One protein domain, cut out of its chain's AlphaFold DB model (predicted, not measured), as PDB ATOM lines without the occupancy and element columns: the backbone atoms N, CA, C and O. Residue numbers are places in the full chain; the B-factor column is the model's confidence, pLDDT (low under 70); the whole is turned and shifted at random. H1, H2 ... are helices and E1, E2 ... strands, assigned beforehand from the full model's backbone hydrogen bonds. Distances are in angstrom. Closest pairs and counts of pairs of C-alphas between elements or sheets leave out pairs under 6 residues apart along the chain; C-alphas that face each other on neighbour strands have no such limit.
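This is residues 9 to 71 of the 438 residues of the protein "ThiF domain-containing protein" of Cellulomonas uda (UniProt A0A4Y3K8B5). A small antiparallel sheet, E1 E2 E3, has the helix H1 packed over one face and running along its strands. The short helix H2 packs on H1, away from the sheet, and the longest helix, H3, is set off from them with few contacts. The printed part has 63 residues with three named strands and then three named helices, order E1 E2 E3 H1 H2 H3; the class is mixed, helices and strands. It is compact, with a radius of gyration of the C-alphas of 11.1 A, and spans 31 by 23 by 23 A.

Find C-alpha 9 at (33.584, -9.397, -27.645), where E1, residues 9 to 12, begins. E2 is residues 15 to 18, 10.1 A long, and E3 residues 26 to 28. From C-alpha 33 at (38.020, -20.229, -33.968), H1 runs 15.5 A to residue 43. H2 is residues 48 to 51. H3, residues 57 to 69, runs 18.4 A to C-alpha 69 at (47.875, -0.264, -37.772).

Look first at the meander E1 E2 E3, each strand the antiparallel neighbour of the one before. In the hairpin E1 and E2, N 17 and O 9 are 2.8 A apart; in the hairpin E2 and E3, N 18 and O 26 are 2.9 A apart, both within hydrogen-bond range. H1 is over E1 and E2 at a height over the sheet of 9.1 A, two layers, a helix on one face of a sheet; its closest C-alphas to E1 are Val 9 and Val 40, 6.3 A. H1 and H2 touch, closest at the C-alphas of Ala 38 and Ala 51, 4.7 A. H3 is near H1, and with residues 63 to 67 it only grazes the sheet. H2 and H3 are apart. Every O i to N i+4 pair is within hydrogen-bond range in H1 and H3; H2 is too short for one.

The C-alphas farthest apart, those of Arg 23 and Glu 54, are 31.6 A apart. The printed part has no cut and no long link. Its mean pLDDT is 90.0, and no printed residue is under 70.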
ATOM      1  N   VAL A   9      34.869  -8.679 -27.698       93.44
ATOM      2  CA  VAL A   9      33.584  -9.397 -27.645       93.44
ATOM      3  C   VAL A   9      33.319 -10.088 -28.981       93.44
ATOM      4  O   VAL A   9      33.403  -9.449 -30.026       93.44
ATOM      5  N   ARG A  10      32.961 -11.379 -28.967       94.12
ATOM      6  CA  ARG A  10      32.508 -12.085 -30.180       94.12
ATOM      7  C   ARG A  10      31.207 -11.485 -30.705       94.12
ATOM      8  O   ARG A  10      30.288 -11.241 -29.923       94.12
ATOM      9  N   ARG A  11      31.131 -11.270 -32.019       93.19
ATOM     10  CA  ARG A  11      29.926 -10.798 -32.718       93.19
ATOM     11  C   ARG A  11      29.170 -11.941 -33.380       93.19
ATOM     12  O   ARG A  11      27.959 -12.048 -33.218       93.19
ATOM     13  N   ALA A  12      29.903 -12.768 -34.114       93.00
ATOM     14  CA  ALA A  12      29.434 -13.896 -34.907       93.00
ATOM     15  C   ALA A  12      30.610 -14.883 -35.072       93.00
ATOM     16  O   ALA A  12      31.732 -14.516 -34.732       93.00
ATOM     17  N   PRO A  13      30.393 -16.114 -35.573       94.19
ATOM     18  CA  PRO A  13      31.492 -17.012 -35.916       94.19
ATOM     19  C   PRO A  13      32.396 -16.393 -36.990       94.19
ATOM     20  O   PRO A  13      31.905 -15.954 -38.030       94.19
ATOM     21  N   GLY A  14      33.699 -16.371 -36.724       93.75
ATOM     22  CA  GLY A  14      34.716 -15.698 -37.528       93.75
ATOM     23  C   GLY A  14      34.834 -14.192 -37.267       93.75
ATOM     24  O   GLY A  14      35.548 -13.523 -38.011       93.75
ATOM     25  N   GLU A  15      34.148 -13.630 -36.259       94.94
ATOM     26  CA  GLU A  15      34.039 -12.176 -36.080       94.94
ATOM     27  C   GLU A  15      34.090 -11.700 -34.615       94.94
ATOM     28  O   GLU A  15      33.257 -12.032 -33.761       94.94
ATOM     29  N   VAL A  16      35.013 -10.776 -34.343       95.56
ATOM     30  CA  VAL A  16      35.235 -10.143 -33.041       95.56
ATOM     31  C   VAL A  16      35.134  -8.618 -33.147       95.56
ATOM     32  O   VAL A  16      35.615  -7.999 -34.092       95.56
ATOM     33  N   GLN A  17      34.523  -7.978 -32.148       94.44
ATOM     34  CA  GLN A  17      34.586  -6.529 -31.951       94.44
ATOM     35  C   GLN A  17      35.648  -6.191 -30.903       94.44
ATOM     36  O   GLN A  17      35.632  -6.751 -29.805       94.44
ATOM     37  N   VAL A  18      36.516  -5.232 -31.219       92.94
ATOM     38  CA  VAL A  18      37.495  -4.648 -30.298       92.94
ATOM     39  C   VAL A  18      37.095  -3.200 -30.019       92.94
ATOM     40  O   VAL A  18      37.048  -2.372 -30.923       92.94
ATOM     41  N   GLY A  19      36.803  -2.887 -28.758       89.44
ATOM     42  CA  GLY A  19      36.304  -1.581 -28.329       89.44
ATOM     43  C   GLY A  19      34.788  -1.404 -28.499       89.44
ATOM     44  O   GLY A  19      34.106  -2.161 -29.189       89.44
ATOM     45  N   THR A  20      34.241  -0.390 -27.825       88.69
ATOM     46  CA  THR A  20      32.805  -0.033 -27.858       88.69
ATOM     47  C   THR A  20      32.550   1.446 -28.149       88.69
ATOM     48  O   THR A  20      31.404   1.827 -28.355       88.69
ATOM     49  N   ASP A  21      33.593   2.276 -28.145       87.69
ATOM     50  CA  ASP A  21      33.518   3.710 -28.426       87.69
ATOM     51  C   ASP A  21      33.656   3.947 -29.941       87.69
ATOM     52  O   ASP A  21      34.586   3.403 -30.539       87.69
ATOM     53  N   PRO A  22      32.781   4.740 -30.586       85.50
ATOM     54  CA  PRO A  22      32.812   4.937 -32.037       85.50
ATOM     55  C   PRO A  22      34.121   5.544 -32.566       85.50
ATOM     56  O   PRO A  22      34.387   5.427 -33.757       85.50
ATOM     57  N   ARG A  23      34.955   6.157 -31.712       83.88
ATOM     58  CA  ARG A  23      36.248   6.743 -32.106       83.88
ATOM     59  C   ARG A  23      37.334   5.710 -32.422       83.88
ATOM     60  O   ARG A  23      38.298   6.054 -33.095       83.88
ATOM     61  N   TRP A  24      37.215   4.479 -31.915       83.56
ATOM     62  CA  TRP A  24      38.230   3.424 -32.086       83.56
ATOM     63  C   TRP A  24      37.670   1.991 -32.067       83.56
ATOM     64  O   TRP A  24      38.438   1.033 -31.996       83.56
ATOM     65  N   ALA A  25      36.348   1.806 -32.076       89.50
ATOM     66  CA  ALA A  25      35.751   0.477 -32.154       89.50
ATOM     67  C   ALA A  25      36.003  -0.133 -33.539       89.50
ATOM     68  O   ALA A  25      35.490   0.355 -34.546       89.50
ATOM     69  N   VAL A  26      36.757  -1.227 -33.569       91.19
ATOM     70  CA  VAL A  26      37.123  -1.950 -34.789       91.19
ATOM     71  C   VAL A  26      36.463  -3.323 -34.791       91.19
ATOM     72  O   VAL A  26      36.198  -3.937 -33.753       91.19
ATOM     73  N   ARG A  27      36.171  -3.786 -35.997       94.19
ATOM     74  CA  ARG A  27      35.628  -5.099 -36.310       94.19
ATOM     75  C   ARG A  27      36.753  -5.911 -36.940       94.19
ATOM     76  O   ARG A  27      37.385  -5.416 -37.865       94.19
ATOM     77  N   VAL A  28      37.007  -7.101 -36.413       92.00
ATOM     78  CA  VAL A  28      37.978  -8.050 -36.960       92.00
ATOM     79  C   VAL A  28      37.190  -9.266 -37.421       92.00
ATOM     80  O   VAL A  28      36.530  -9.919 -36.610       92.00
ATOM     81  N   ASP A  29      37.196  -9.498 -38.723       93.69
ATOM     82  CA  ASP A  29      36.540 -10.588 -39.438       93.69
ATOM     83  C   ASP A  29      37.581 -11.581 -39.994       93.69
ATOM     84  O   ASP A  29      38.777 -11.463 -39.716       93.69
ATOM     85  N   ASP A  30      37.111 -12.618 -40.695       92.06
ATOM     86  CA  ASP A  30      37.918 -13.713 -41.253       92.06
ATOM     87  C   ASP A  30      38.870 -14.375 -40.234       92.06
ATOM     88  O   ASP A  30      40.003 -14.762 -40.543       92.06
ATOM     89  N   LEU A  31      38.381 -14.516 -38.996       92.62
ATOM     90  CA  LEU A  31      39.089 -15.155 -37.890       92.62
ATOM     91  C   LEU A  31      38.873 -16.671 -37.862       92.62
ATOM     92  O   LEU A  31      37.757 -17.169 -38.025       92.62
ATOM     93  N   THR A  32      39.927 -17.419 -37.540       93.50
ATOM     94  CA  THR A  32      39.765 -18.825 -37.137       93.50
ATOM     95  C   THR A  32      39.174 -18.921 -35.718       93.50
ATOM     96  O   THR A  32      39.334 -17.993 -34.917       93.50
ATOM     97  N   PRO A  33      38.526 -20.042 -35.334       92.19
ATOM     98  CA  PRO A  33      38.020 -20.229 -33.968       92.19
ATOM     99  C   PRO A  33      39.094 -20.079 -32.880       92.19
ATOM    100  O   PRO A  33      38.782 -19.723 -31.743       92.19
ATOM    101  N   ASP A  34      40.358 -20.327 -33.217       91.56
ATOM    102  CA  ASP A  34      41.484 -20.226 -32.290       91.56
ATOM    103  C   ASP A  34      41.948 -18.773 -32.143       91.56
ATOM    104  O   ASP A  34      42.204 -18.315 -31.029       91.56
ATOM    105  N   GLU A  35      41.935 -18.003 -33.236       92.75
ATOM    106  CA  GLU A  35      42.168 -16.555 -33.221       92.75
ATOM    107  C   GLU A  35      41.067 -15.817 -32.447       92.75
ATOM    108  O   GLU A  35      41.368 -14.939 -31.637       92.75
ATOM    109  N   GLU A  36      39.796 -16.213 -32.606       93.56
ATOM    110  CA  GLU A  36      38.703 -15.695 -31.776       93.56
ATOM    111  C   GLU A  36      38.946 -15.950 -30.283       93.56
ATOM    112  O   GLU A  36      38.806 -15.036 -29.463       93.56
ATOM    113  N   ARG A  37      39.288 -17.199 -29.916       92.19
ATOM    114  CA  ARG A  37      39.573 -17.584 -28.523       92.19
ATOM    115  C   ARG A  37      40.726 -16.748 -27.966       92.19
ATOM    116  O   ARG A  37      40.594 -16.208 -26.866       92.19
ATOM    117  N   ALA A  38      41.801 -16.584 -28.736       91.69
ATOM    118  CA  ALA A  38      42.969 -15.795 -28.361       91.69
ATOM    119  C   ALA A  38      42.638 -14.306 -28.158       91.69
ATOM    120  O   ALA A  38      42.988 -13.736 -27.124       91.69
ATOM    121  N   LEU A  39      41.923 -13.674 -29.096       90.88
ATOM    122  CA  LEU A  39      41.543 -12.258 -29.004       90.88
ATOM    123  C   LEU A  39      40.605 -11.987 -27.820       90.88
ATOM    124  O   LEU A  39      40.801 -11.014 -27.087       90.88
ATOM    125  N   VAL A  40      39.623 -12.859 -27.578       91.94
ATOM    126  CA  VAL A  40      38.738 -12.748 -26.407       91.94
ATOM    127  C   VAL A  40      39.524 -12.917 -25.105       91.94
ATOM    128  O   VAL A  40      39.334 -12.124 -24.184       91.94
ATOM    129  N   ALA A  41      40.435 -13.891 -25.027       90.62
ATOM    130  CA  ALA A  41      41.274 -14.099 -23.847       90.62
ATOM    131  C   ALA A  41      42.211 -12.902 -23.579       90.62
ATOM    132  O   ALA A  41      42.337 -12.461 -22.436       90.62
ATOM    133  N   LEU A  42      42.798 -12.313 -24.628       87.69
ATOM    134  CA  LEU A  42      43.564 -11.062 -24.545       87.69
ATOM    135  C   LEU A  42      42.720  -9.906 -23.985       87.69
ATOM    136  O   LEU A  42      43.177  -9.187 -23.098       87.69
ATOM    137  N   GLY A  43      41.479  -9.746 -24.455       86.31
ATOM    138  CA  GLY A  43      40.543  -8.739 -23.940       86.31
ATOM    139  C   GLY A  43      40.063  -8.986 -22.505       86.31
ATOM    140  O   GLY A  43      39.602  -8.060 -21.843       86.31
ATOM    141  N   GLN A  44      40.201 -10.216 -22.005       86.69
ATOM    142  CA  GLN A  44      39.995 -10.580 -20.600       86.69
ATOM    143  C   GLN A  44      41.262 -10.385 -19.742       86.69
ATOM    144  O   GLN A  44      41.248 -10.680 -18.549       86.69
ATOM    145  N   GLY A  45      42.349  -9.864 -20.324       83.81
ATOM    146  CA  GLY A  45      43.607  -9.576 -19.633       83.81
ATOM    147  C   GLY A  45      44.594 -10.745 -19.582       83.81
ATOM    148  O   GLY A  45      45.602 -10.647 -18.881       83.81
ATOM    149  N   LEU A  46      44.347 -11.843 -20.309       86.12
ATOM    150  CA  LEU A  46      45.287 -12.961 -20.362       86.12
ATOM    151  C   LEU A  46      46.575 -12.536 -21.105       86.12
ATOM    152  O   LEU A  46      46.487 -11.910 -22.165       86.12
ATOM    153  N   PRO A  47      47.784 -12.861 -20.602       85.94
ATOM    154  CA  PRO A  47      49.035 -12.548 -21.292       85.94
ATOM    155  C   PRO A  47      49.095 -13.140 -22.705       85.94
ATOM    156  O   PRO A  47      48.713 -14.290 -22.910       85.94
ATOM    157  N   LEU A  48      49.662 -12.393 -23.661       84.62
ATOM    158  CA  LEU A  48      49.764 -12.807 -25.071       84.62
ATOM    159  C   LEU A  48      50.408 -14.189 -25.249       84.62
ATOM    160  O   LEU A  48      49.899 -14.997 -26.012       84.62
ATOM    161  N   ALA A  49      51.464 -14.484 -24.487       86.06
ATOM    162  CA  ALA A  49      52.152 -15.776 -24.525       86.06
ATOM    163  C   ALA A  49      51.279 -16.974 -24.097       86.06
ATOM    164  O   ALA A  49      51.606 -18.103 -24.438       86.06
ATOM    165  N   LEU A  50      50.192 -16.742 -23.351       86.81
ATOM    166  CA  LEU A  50      49.217 -17.773 -22.976       86.81
ATOM    167  C   LEU A  50      48.008 -17.769 -23.917       86.81
ATOM    168  O   LEU A  50      47.554 -18.827 -24.332       86.81
ATOM    169  N   ALA A  51      47.504 -16.585 -24.276       87.44
ATOM    170  CA  ALA A  51      46.339 -16.443 -25.147       87.44
ATOM    171  C   ALA A  51      46.593 -16.928 -26.584       87.44
ATOM    172  O   ALA A  51      45.685 -17.460 -27.210       87.44
ATOM    173  N   ALA A  52      47.816 -16.756 -27.091       87.94
ATOM    174  CA  ALA A  52      48.215 -17.108 -28.453       87.94
ATOM    175  C   ALA A  52      49.088 -18.378 -28.534       87.94
ATOM    176  O   ALA A  52      49.725 -18.611 -29.555       87.94
ATOM    177  N   ALA A  53      49.141 -19.198 -27.476       88.12
ATOM    178  CA  ALA A  53      50.036 -20.361 -27.401       88.12
ATOM    179  C   ALA A  53      49.755 -21.451 -28.460       88.12
ATOM    180  O   ALA A  53      50.655 -22.214 -28.802       88.12
ATOM    181  N   GLU A  54      48.518 -21.522 -28.963       87.25
ATOM    182  CA  GLU A  54      48.064 -22.473 -29.993       87.25
ATOM    183  C   GLU A  54      48.093 -21.875 -31.420       87.25
ATOM    184  O   GLU A  54      47.771 -22.578 -32.374       87.25
ATOM    185  N   LEU A  55      48.457 -20.594 -31.587       89.81
ATOM    186  CA  LEU A  55      48.414 -19.903 -32.884       89.81
ATOM    187  C   LEU A  55      49.695 -20.086 -33.707       89.81
ATOM    188  O   LEU A  55      50.805 -20.134 -33.174       89.81
ATOM    189  N   ASP A  56      49.535 -20.097 -35.032       91.88
ATOM    190  CA  ASP A  56      50.658 -20.036 -35.967       91.88
ATOM    191  C   ASP A  56      51.452 -18.715 -35.806       91.88
ATOM    192  O   ASP A  56      50.843 -17.638 -35.767       91.88
ATOM    193  N   PRO A  57      52.801 -18.751 -35.735       90.62
ATOM    194  CA  PRO A  57      53.612 -17.553 -35.520       90.62
ATOM    195  C   PRO A  57      53.511 -16.485 -36.616       90.62
ATOM    196  O   PRO A  57      53.591 -15.300 -36.290       90.62
ATOM    197  N   GLN A  58      53.345 -16.867 -37.888       91.00
ATOM    198  CA  GLN A  58      53.227 -15.901 -38.985       91.00
ATOM    199  C   GLN A  58      51.866 -15.209 -38.916       91.00
ATOM    200  O   GLN A  58      51.792 -13.983 -38.885       91.00
ATOM    201  N   ARG A  59      50.792 -15.989 -38.775       89.12
ATOM    202  CA  ARG A  59      49.431 -15.462 -38.637       89.12
ATOM    203  C   ARG A  59      49.269 -14.578 -37.396       89.12
ATOM    204  O   ARG A  59      48.594 -13.551 -37.455       89.12
ATOM    205  N   LEU A  60      49.930 -14.923 -36.287       90.00
ATOM    206  CA  LEU A  60      49.993 -14.087 -35.083       90.00
ATOM    207  C   LEU A  60      50.720 -12.755 -35.329       90.00
ATOM    208  O   LEU A  60      50.308 -11.726 -34.783       90.00
ATOM    209  N   ALA A  61      51.786 -12.756 -36.135       90.44
ATOM    210  CA  ALA A  61      52.482 -11.535 -36.532       90.44
ATOM    211  C   ALA A  61      51.576 -10.647 -37.400       90.44
ATOM    212  O   ALA A  61      51.407  -9.474 -37.071       90.44
ATOM    213  N   ASP A  62      50.910 -11.218 -38.409       91.00
ATOM    214  CA  ASP A  62      49.984 -10.507 -39.300       91.00
ATOM    215  C   ASP A  62      48.829  -9.850 -38.515       91.00
ATOM    216  O   ASP A  62      48.562  -8.655 -38.660       91.00
ATOM    217  N   LEU A  63      48.188 -10.598 -37.605       89.56
ATOM    218  CA  LEU A  63      47.153 -10.079 -36.696       89.56
ATOM    219  C   LEU A  63      47.686  -8.959 -35.790       89.56
ATOM    220  O   LEU A  63      47.007  -7.960 -35.553       89.56
ATOM    221  N   THR A  64      48.913  -9.096 -35.283       89.75
ATOM    222  CA  THR A  64      49.542  -8.068 -34.438       89.75
ATOM    223  C   THR A  64      49.863  -6.799 -35.233       89.75
ATOM    224  O   THR A  64      49.715  -5.698 -34.700       89.75
ATOM    225  N   ASP A  65      50.272  -6.930 -36.495       90.38
ATOM    226  CA  ASP A  65      50.496  -5.816 -37.418       90.38
ATOM    227  C   ASP A  65      49.184  -5.083 -37.733       90.38
ATOM    228  O   ASP A  65      49.132  -3.860 -37.593       90.38
ATOM    229  N   GLN A  66      48.108  -5.808 -38.053       90.19
ATOM    230  CA  GLN A  66      46.776  -5.233 -38.292       90.19
ATOM    231  C   GLN A  66      46.244  -4.478 -37.063       90.19
ATOM    232  O   GLN A  66      45.847  -3.316 -37.165       90.19
ATOM    233  N   LEU A  67      46.306  -5.086 -35.871       89.31
ATOM    234  CA  LEU A  67      45.890  -4.439 -34.619       89.31
ATOM    235  C   LEU A  67      46.741  -3.199 -34.291       89.31
ATOM    236  O   LEU A  67      46.233  -2.245 -33.693       89.31
ATOM    237  N   ARG A  68      48.026  -3.187 -34.672       88.81
ATOM    238  CA  ARG A  68      48.913  -2.025 -34.511       88.81
ATOM    239  C   ARG A  68      48.545  -0.903 -35.477       88.81
ATOM    240  O   ARG A  68      48.436   0.239 -35.043       88.81
ATOM    241  N   GLN A  69      48.321  -1.223 -36.752       87.44
ATOM    242  CA  GLN A  69      47.875  -0.264 -37.772       87.44
ATOM    243  C   GLN A  69      46.516   0.354 -37.409       87.44
ATOM    244  O   GLN A  69      46.322   1.554 -37.577       87.44
ATOM    245  N   ALA A  70      45.618  -0.434 -36.811       86.62
ATOM    246  CA  ALA A  70      44.340   0.024 -36.271       86.62
ATOM    247  C   ALA A  70      44.448   0.828 -34.952       86.62
ATOM    248  O   ALA A  70      43.429   1.242 -34.401       86.62
ATOM    249  N   GLY A  71      45.652   1.038 -34.401       86.12
ATOM    250  CA  GLY A  71      45.851   1.798 -33.159       86.12
ATOM    251  C   GLY A  71      45.306   1.110 -31.899       86.12
ATOM    252  O   GLY A  71      45.002   1.782 -30.910       86.12
TER     253      GLY A  71